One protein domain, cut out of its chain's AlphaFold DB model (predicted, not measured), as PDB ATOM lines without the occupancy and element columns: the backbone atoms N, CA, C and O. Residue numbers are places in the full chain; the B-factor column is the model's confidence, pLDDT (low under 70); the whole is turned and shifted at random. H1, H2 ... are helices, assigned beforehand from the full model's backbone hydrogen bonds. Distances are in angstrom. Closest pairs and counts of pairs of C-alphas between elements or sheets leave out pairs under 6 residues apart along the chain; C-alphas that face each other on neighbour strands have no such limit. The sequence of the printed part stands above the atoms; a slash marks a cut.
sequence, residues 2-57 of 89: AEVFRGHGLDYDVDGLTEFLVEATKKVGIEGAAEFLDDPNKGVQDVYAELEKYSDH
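This is residues 2 to 57 of the 89 residues of an uncharacterized protein of Coptis chinensis (UniProt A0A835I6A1). Picture a loose, open C with an empty middle: H2 and H3 pack together at its closed side, H1 and the link after it, residues 8 to 16, make one arm, and H4 makes the other. The second arm, residues 39 to 57, stands free. The printed part has 56 residues with four named helices, H1, H2, H3 and H4 in that order, no named strand, and the class all helix. The whole is loose, with a radius of gyration of the C-alphas of 14.0 A and spans of 35, 29 and 21 A.

Start at H1, residues 2 to 7, which touches no helix. Go on to H2, residues 17 to 27, and H3, residues 33 to 37: these touch, and their closest C-alphas, those of Val 22 and Ala 33, are 5.7 A apart. H4, residues 44 to 55, touches no helix. In H1, H2, H3 and H4 every O i to N i+4 pair is within hydrogen-bond range.

Find C-alpha 2 at (45.867, 154.595, -2.899), where H1 begins; it ends at Gly 7. Look next for C-alpha 17 at (48.759, 146.063, -9.891); from there H2 runs 15.3 A to Lys 27. H3 runs from Ala 33 to Leu 37, 6.0 A. H4 runs 15.8 A from Val 44 to C-alpha 55 at (36.323, 147.277, 12.585).

The two C-alphas farthest apart, those of Lys 26 and His 57, are 35.6 A apart. The printed part has no cut. The link from H2 to H3 is tight, those from H1 to H2 and H3 to H4 are short, and no link is long. The mean pLDDT of the printed part is 86.5; look for values under 70 at residues 2 to 9 and residue 11.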
ATOM      1  N   ALA A   2      45.125 153.414  -2.438       55.56
ATOM      2  CA  ALA A   2      45.867 154.595  -2.899       55.56
ATOM      3  C   ALA A   2      45.565 155.878  -2.094       55.56
ATOM      4  O   ALA A   2      46.478 156.624  -1.777       55.56
ATOM      5  N   GLU A   3      44.312 156.124  -1.690       55.88
ATOM      6  CA  GLU A   3      43.986 157.284  -0.838       55.88
ATOM      7  C   GLU A   3      44.551 157.204   0.583       55.88
ATOM      8  O   GLU A   3      44.993 158.218   1.112       55.88
ATOM      9  N   VAL A   4      44.607 156.005   1.174       63.34
ATOM     10  CA  VAL A   4      45.224 155.790   2.493       63.34
ATOM     11  C   VAL A   4      46.716 156.118   2.423       63.34
ATOM     12  O   VAL A   4      47.228 156.856   3.256       63.34
ATOM     13  N   PHE A   5      47.407 155.638   1.387       64.88
ATOM     14  CA  PHE A   5      48.831 155.907   1.193       64.88
ATOM     15  C   PHE A   5      49.124 157.363   0.811       64.88
ATOM     16  O   PHE A   5      50.029 157.962   1.397       64.88
ATOM     17  N   ARG A   6      48.301 157.979  -0.049       65.94
ATOM     18  CA  ARG A   6      48.397 159.417  -0.356       65.94
ATOM     19  C   ARG A   6      48.230 160.281   0.892       65.94
ATOM     20  O   ARG A   6      48.975 161.243   1.059       65.94
ATOM     21  N   GLY A   7      47.324 159.915   1.802       66.19
ATOM     22  CA  GLY A   7      47.165 160.583   3.100       66.19
ATOM     23  C   GLY A   7      48.410 160.516   3.997       66.19
ATOM     24  O   GLY A   7      48.609 161.392   4.835       66.19
ATOM     25  N   HIS A   8      49.285 159.529   3.781       66.44
ATOM     26  CA  HIS A   8      50.581 159.388   4.452       66.44
ATOM     27  C   HIS A   8      51.762 159.955   3.642       66.44
ATOM     28  O   HIS A   8      52.914 159.746   4.019       66.44
ATOM     29  N   GLY A   9      51.499 160.680   2.548       69.06
ATOM     30  CA  GLY A   9      52.539 161.260   1.690       69.06
ATOM     31  C   GLY A   9      53.288 160.233   0.839       69.06
ATOM     32  O   GLY A   9      54.359 160.538   0.317       69.06
ATOM     33  N   LEU A  10      52.744 159.021   0.710       71.12
ATOM     34  CA  LEU A  10      53.273 157.982  -0.161       71.12
ATOM     35  C   LEU A  10      52.515 158.042  -1.486       71.12
ATOM     36  O   LEU A  10      51.298 157.850  -1.521       71.12
ATOM     37  N   ASP A  11      53.237 158.325  -2.567       68.19
ATOM     38  CA  ASP A  11      52.697 158.154  -3.910       68.19
ATOM     39  C   ASP A  11      52.715 156.660  -4.229       68.19
ATOM     40  O   ASP A  11      53.753 156.003  -4.105       68.19
ATOM     41  N   TYR A  12      51.547 156.102  -4.529       70.25
ATOM     42  CA  TYR A  12      51.404 154.674  -4.777       70.25
ATOM     43  C   TYR A  12      51.004 154.477  -6.228       70.25
ATOM     44  O   TYR A  12      49.854 154.724  -6.600       70.25
ATOM     45  N   ASP A  13      51.972 154.024  -7.016       76.00
ATOM     46  CA  ASP A  13      51.746 153.595  -8.383       76.00
ATOM     47  C   ASP A  13      50.943 152.287  -8.372       76.00
ATOM     48  O   ASP A  13      51.370 151.271  -7.818       76.00
ATOM     49  N   VAL A  14      49.727 152.350  -8.910       77.88
ATOM     50  CA  VAL A  14      48.850 151.185  -9.081       77.88
ATOM     51  C   VAL A  14      48.961 150.601 -10.488       77.88
ATOM     52  O   VAL A  14      48.284 149.611 -10.777       77.88
ATOM     53  N   ASP A  15      49.794 151.181 -11.354       85.12
ATOM     54  CA  ASP A  15      50.027 150.651 -12.687       85.12
ATOM     55  C   ASP A  15      50.628 149.245 -12.568       85.12
ATOM     56  O   ASP A  15      51.540 148.973 -11.784       85.12
ATOM     57  N   GLY A  16      50.061 148.302 -13.318       87.31
ATOM     58  CA  GLY A  16      50.472 146.900 -13.261       87.31
ATOM     59  C   GLY A  16      50.003 146.130 -12.018       87.31
ATOM     60  O   GLY A  16      50.389 144.969 -11.847       87.31
ATOM     61  N   LEU A  17      49.204 146.732 -11.121       88.38
ATOM     62  CA  LEU A  17      48.759 146.063  -9.891       88.38
ATOM     63  C   LEU A  17      47.932 144.807 -10.192       88.38
ATOM     64  O   LEU A  17      48.115 143.788  -9.529       88.38
ATOM     65  N   THR A  18      47.050 144.851 -11.191       91.56
ATOM     66  CA  THR A  18      46.222 143.698 -11.576       91.56
ATOM     67  C   THR A  18      47.087 142.535 -12.058       91.56
ATOM     68  O   THR A  18      46.941 141.412 -11.572       91.56
ATOM     69  N   GLU A  19      48.040 142.794 -12.952       94.06
ATOM     70  CA  GLU A  19      48.983 141.806 -13.476       94.06
ATOM     71  C   GLU A  19      49.843 141.219 -12.355       94.06
ATOM     72  O   GLU A  19      50.031 140.002 -12.282       94.06
ATOM     73  N   PHE A  20      50.317 142.069 -11.440       93.69
ATOM     74  CA  PHE A  20      51.064 141.636 -10.266       93.69
ATOM     75  C   PHE A  20      50.239 140.702  -9.370       93.69
ATOM     76  O   PHE A  20      50.749 139.661  -8.948       93.69
ATOM     77  N   LEU A  21      48.975 141.041  -9.091       94.06
ATOM     78  CA  LEU A  21      48.087 140.218  -8.265       94.06
ATOM     79  C   LEU A  21      47.808 138.861  -8.923       94.06
ATOM     80  O   LEU A  21      47.925 137.837  -8.251       94.06
ATOM     81  N   VAL A  22      47.532 138.831 -10.230       96.25
ATOM     82  CA  VAL A  22      47.343 137.584 -10.995       96.25
ATOM     83  C   VAL A  22      48.604 136.714 -10.979       96.25
ATOM     84  O   VAL A  22      48.528 135.497 -10.809       96.25
ATOM     85  N   GLU A  23      49.791 137.300 -11.126       96.56
ATOM     86  CA  GLU A  23      51.042 136.542 -11.020       96.56
ATOM     87  C   GLU A  23      51.303 136.042  -9.590       96.56
ATOM     88  O   GLU A  23      51.800 134.928  -9.397       96.56
ATOM     89  N   ALA A  24      50.945 136.824  -8.569       96.56
ATOM     90  CA  ALA A  24      51.056 136.409  -7.175       96.56
ATOM     91  C   ALA A  24      50.150 135.208  -6.861       96.56
ATOM     92  O   ALA A  24      50.614 134.267  -6.214       96.56
ATOM     93  N   THR A  25      48.909 135.190  -7.362       96.69
ATOM     94  CA  THR A  25      47.988 134.060  -7.151       96.69
ATOM     95  C   THR A  25      48.502 132.786  -7.816       96.69
ATOM     96  O   THR A  25      48.507 131.729  -7.181       96.69
ATOM     97  N   LYS A  26      49.044 132.878  -9.038       96.38
ATOM     98  CA  LYS A  26      49.669 131.735  -9.729       96.38
ATOM     99  C   LYS A  26      50.823 131.137  -8.926       96.38
ATOM    100  O   LYS A  26      50.910 129.917  -8.803       96.38
ATOM    101  N   LYS A  27      51.687 131.975  -8.336       97.38
ATOM    102  CA  LYS A  27      52.828 131.518  -7.516       97.38
ATOM    103  C   LYS A  27      52.407 130.703  -6.293       97.38
ATOM    104  O   LYS A  27      53.185 129.867  -5.842       97.38
ATOM    105  N   VAL A  28      51.205 130.937  -5.767       97.19
ATOM    106  CA  VAL A  28      50.649 130.201  -4.620       97.19
ATOM    107  C   VAL A  28      49.607 129.149  -5.023       97.19
ATOM    108  O   VAL A  28      48.976 128.560  -4.149       97.19
ATOM    109  N   GLY A  29      49.436 128.883  -6.324       96.69
ATOM    110  CA  GLY A  29      48.526 127.853  -6.838       96.69
ATOM    111  C   GLY A  29      47.039 128.215  -6.774       96.69
ATOM    112  O   GLY A  29      46.202 127.318  -6.739       96.69
ATOM    113  N   ILE A  30      46.700 129.507  -6.731       96.94
ATOM    114  CA  ILE A  30      45.316 129.993  -6.769       96.94
ATOM    115  C   ILE A  30      44.913 130.269  -8.225       96.94
ATOM    116  O   ILE A  30      45.535 131.081  -8.917       96.94
ATOM    117  N   GLU A  31      43.843 129.611  -8.662       95.31
ATOM    118  CA  GLU A  31      43.216 129.773  -9.979       95.31
ATOM    119  C   GLU A  31      42.057 130.792  -9.928       95.31
ATOM    120  O   GLU A  31      41.561 131.131  -8.855       95.31
ATOM    121  N   GLY A  32      41.613 131.297 -11.086       95.44
ATOM    122  CA  GLY A  32      40.422 132.159 -11.190       95.44
ATOM    123  C   GLY A  32      40.626 133.646 -10.864       95.44
ATOM    124  O   GLY A  32      39.668 134.418 -10.868       95.44
ATOM    125  N   ALA A  33      41.853 134.069 -10.541       94.88
ATOM    126  CA  ALA A  33      42.131 135.446 -10.125       94.88
ATOM    127  C   ALA A  33      41.971 136.467 -11.260       94.88
ATOM    128  O   ALA A  33      41.516 137.578 -11.010       94.88
ATOM    129  N   ALA A  34      42.311 136.103 -12.501       95.12
ATOM    130  CA  ALA A  34      42.167 137.005 -13.643       95.12
ATOM    131  C   ALA A  34      40.685 137.322 -13.904       95.12
ATOM    132  O   ALA A  34      40.310 138.483 -14.025       95.12
ATOM    133  N   GLU A  35      39.828 136.303 -13.879       96.62
ATOM    134  CA  GLU A  35      38.374 136.412 -14.038       96.62
ATOM    135  C   GLU A  35      37.691 137.050 -12.818       96.62
ATOM    136  O   GLU A  35      36.555 137.531 -12.889       96.62
ATOM    137  N   PHE A  36      38.336 136.997 -11.652       95.38
ATOM    138  CA  PHE A  36      37.874 137.707 -10.468       95.38
ATOM    139  C   PHE A  36      38.183 139.203 -10.561       95.38
ATOM    140  O   PHE A  36      37.314 140.012 -10.259       95.38
ATOM    141  N   LEU A  37      39.390 139.566 -10.996       93.81
ATOM    142  CA  LEU A  37      39.865 140.951 -11.035       93.81
ATOM    143  C   LEU A  37      39.421 141.732 -12.286       93.81
ATOM    144  O   LEU A  37      39.577 142.949 -12.308       93.81
ATOM    145  N   ASP A  38      38.862 141.058 -13.298       93.69
ATOM    146  CA  ASP A  38      38.307 141.689 -14.509       93.69
ATOM    147  C   ASP A  38      37.119 142.625 -14.205       93.69
ATOM    148  O   ASP A  38      36.954 143.661 -14.848       93.69
ATOM    149  N   ASP A  39      36.322 142.308 -13.177       92.19
ATOM    150  CA  ASP A  39      35.292 143.211 -12.657       92.19
ATOM    151  C   ASP A  39      35.820 143.962 -11.422       92.19
ATOM    152  O   ASP A  39      35.978 143.353 -10.358       92.19
ATOM    153  N   PRO A  40      36.033 145.291 -11.503       87.69
ATOM    154  CA  PRO A  40      36.566 146.078 -10.391       87.69
ATOM    155  C   PRO A  40      35.636 146.136  -9.169       87.69
ATOM    156  O   PRO A  40      36.069 146.566  -8.100       87.69
ATOM    157  N   ASN A  41      34.367 145.733  -9.299       92.31
ATOM    158  CA  ASN A  41      33.410 145.702  -8.190       92.31
ATOM    159  C   ASN A  41      33.331 144.333  -7.503       92.31
ATOM    160  O   ASN A  41      32.688 144.201  -6.454       92.31
ATOM    161  N   LYS A  42      33.966 143.304  -8.066       94.31
ATOM    162  CA  LYS A  42      33.896 141.947  -7.531       94.31
ATOM    163  C   LYS A  42      34.655 141.858  -6.207       94.31
ATOM    164  O   LYS A  42      35.788 142.310  -6.083       94.31
ATOM    165  N   GLY A  43      33.991 141.319  -5.184       92.50
ATOM    166  CA  GLY A  43      34.521 141.236  -3.818       92.50
ATOM    167  C   GLY A  43      34.448 142.532  -3.003       92.50
ATOM    168  O   GLY A  43      34.708 142.496  -1.805       92.50
ATOM    169  N   VAL A  44      34.050 143.672  -3.587       93.44
ATOM    170  CA  VAL A  44      33.948 144.946  -2.846       93.44
ATOM    171  C   VAL A  44      32.949 144.839  -1.691       93.44
ATOM    172  O   VAL A  44      33.238 145.282  -0.582       93.44
ATOM    173  N   GLN A  45      31.790 144.218  -1.926       95.12
ATOM    174  CA  GLN A  45      30.784 144.007  -0.879       95.12
ATOM    175  C   GLN A  45      31.296 143.098   0.240       95.12
ATOM    176  O   GLN A  45      31.065 143.403   1.405       95.12
ATOM    177  N   ASP A  46      32.029 142.036  -0.099       94.56
ATOM    178  CA  ASP A  46      32.599 141.113   0.886       94.56
ATOM    179  C   ASP A  46      33.618 141.832   1.781       94.56
ATOM    180  O   ASP A  46      33.565 141.717   3.005       94.56
ATOM    181  N   VAL A  47      34.482 142.664   1.184       92.69
ATOM    182  CA  VAL A  47      35.451 143.493   1.919       92.69
ATOM    183  C   VAL A  47      34.745 144.456   2.875       92.69
ATOM    184  O   VAL A  47      35.143 144.567   4.035       92.69
ATOM    185  N   TYR A  48      33.695 145.148   2.422       92.56
ATOM    186  CA  TYR A  48      32.946 146.064   3.288       92.56
ATOM    187  C   TYR A  48      32.171 145.335   4.389       92.56
ATOM    188  O   TYR A  48      32.132 145.831   5.513       92.56
ATOM    189  N   ALA A  49      31.609 144.158   4.104       94.12
ATOM    190  CA  ALA A  49      30.915 143.347   5.099       94.12
ATOM    191  C   ALA A  49      31.872 142.847   6.196       94.12
ATOM    192  O   ALA A  49      31.531 142.876   7.381       94.12
ATOM    193  N   GLU A  50      33.088 142.425   5.837       91.81
ATOM    194  CA  GLU A  50      34.117 142.084   6.825       91.81
ATOM    195  C   GLU A  50      34.575 143.307   7.621       91.81
ATOM    196  O   GLU A  50      34.732 143.225   8.843       91.81
ATOM    197  N   LEU A  51      34.755 144.450   6.955       90.88
ATOM    198  CA  LEU A  51      35.130 145.689   7.623       90.88
ATOM    199  C   LEU A  51      34.073 146.086   8.660       90.88
ATOM    200  O   LEU A  51      34.426 146.314   9.813       90.88
ATOM    201  N   GLU A  52      32.792 146.113   8.295       90.56
ATOM    202  CA  GLU A  52      31.691 146.413   9.219       90.56
ATOM    203  C   GLU A  52      31.674 145.436  10.402       90.56
ATOM    204  O   GLU A  52      31.583 145.845  11.559       90.56
ATOM    205  N   LYS A  53      31.859 144.141  10.130       90.12
ATOM    206  CA  LYS A  53      31.843 143.104  11.163       90.12
ATOM    207  C   LYS A  53      32.984 143.224  12.177       90.12
ATOM    208  O   LYS A  53      32.784 142.884  13.344       90.12
ATOM    209  N   TYR A  54      34.185 143.617  11.747       88.38
ATOM    210  CA  TYR A  54      35.387 143.522  12.585       88.38
ATOM    211  C   TYR A  54      35.992 144.867  13.002       88.38
ATOM    212  O   TYR A  54      36.791 144.878  13.937       88.38
ATOM    213  N   SER A  55      35.653 145.985  12.350       85.19
ATOM    214  CA  SER A  55      36.323 147.277  12.585       85.19
ATOM    215  C   SER A  55      35.663 148.180  13.621       85.19
ATOM    216  O   SER A  55      36.308 149.140  14.051       85.19
ATOM    217  N   ASP A  56      34.443 147.870  14.072       71.44
ATOM    218  CA  ASP A  56      33.781 148.601  15.152       71.44
ATOM    219  C   ASP A  56      34.702 148.606  16.386       71.44
ATOM    220  O   ASP A  56      34.910 147.593  17.057       71.44
ATOM    221  N   HIS A  57      35.301 149.771  16.659       81.12
ATOM    222  CA  HIS A  57      36.267 150.049  17.736       81.12
ATOM    223  C   HIS A  57      37.748 149.695  17.491       81.12
ATOM    224  O   HIS A  57      38.551 149.808  18.424       81.12
TER     225      HIS A  57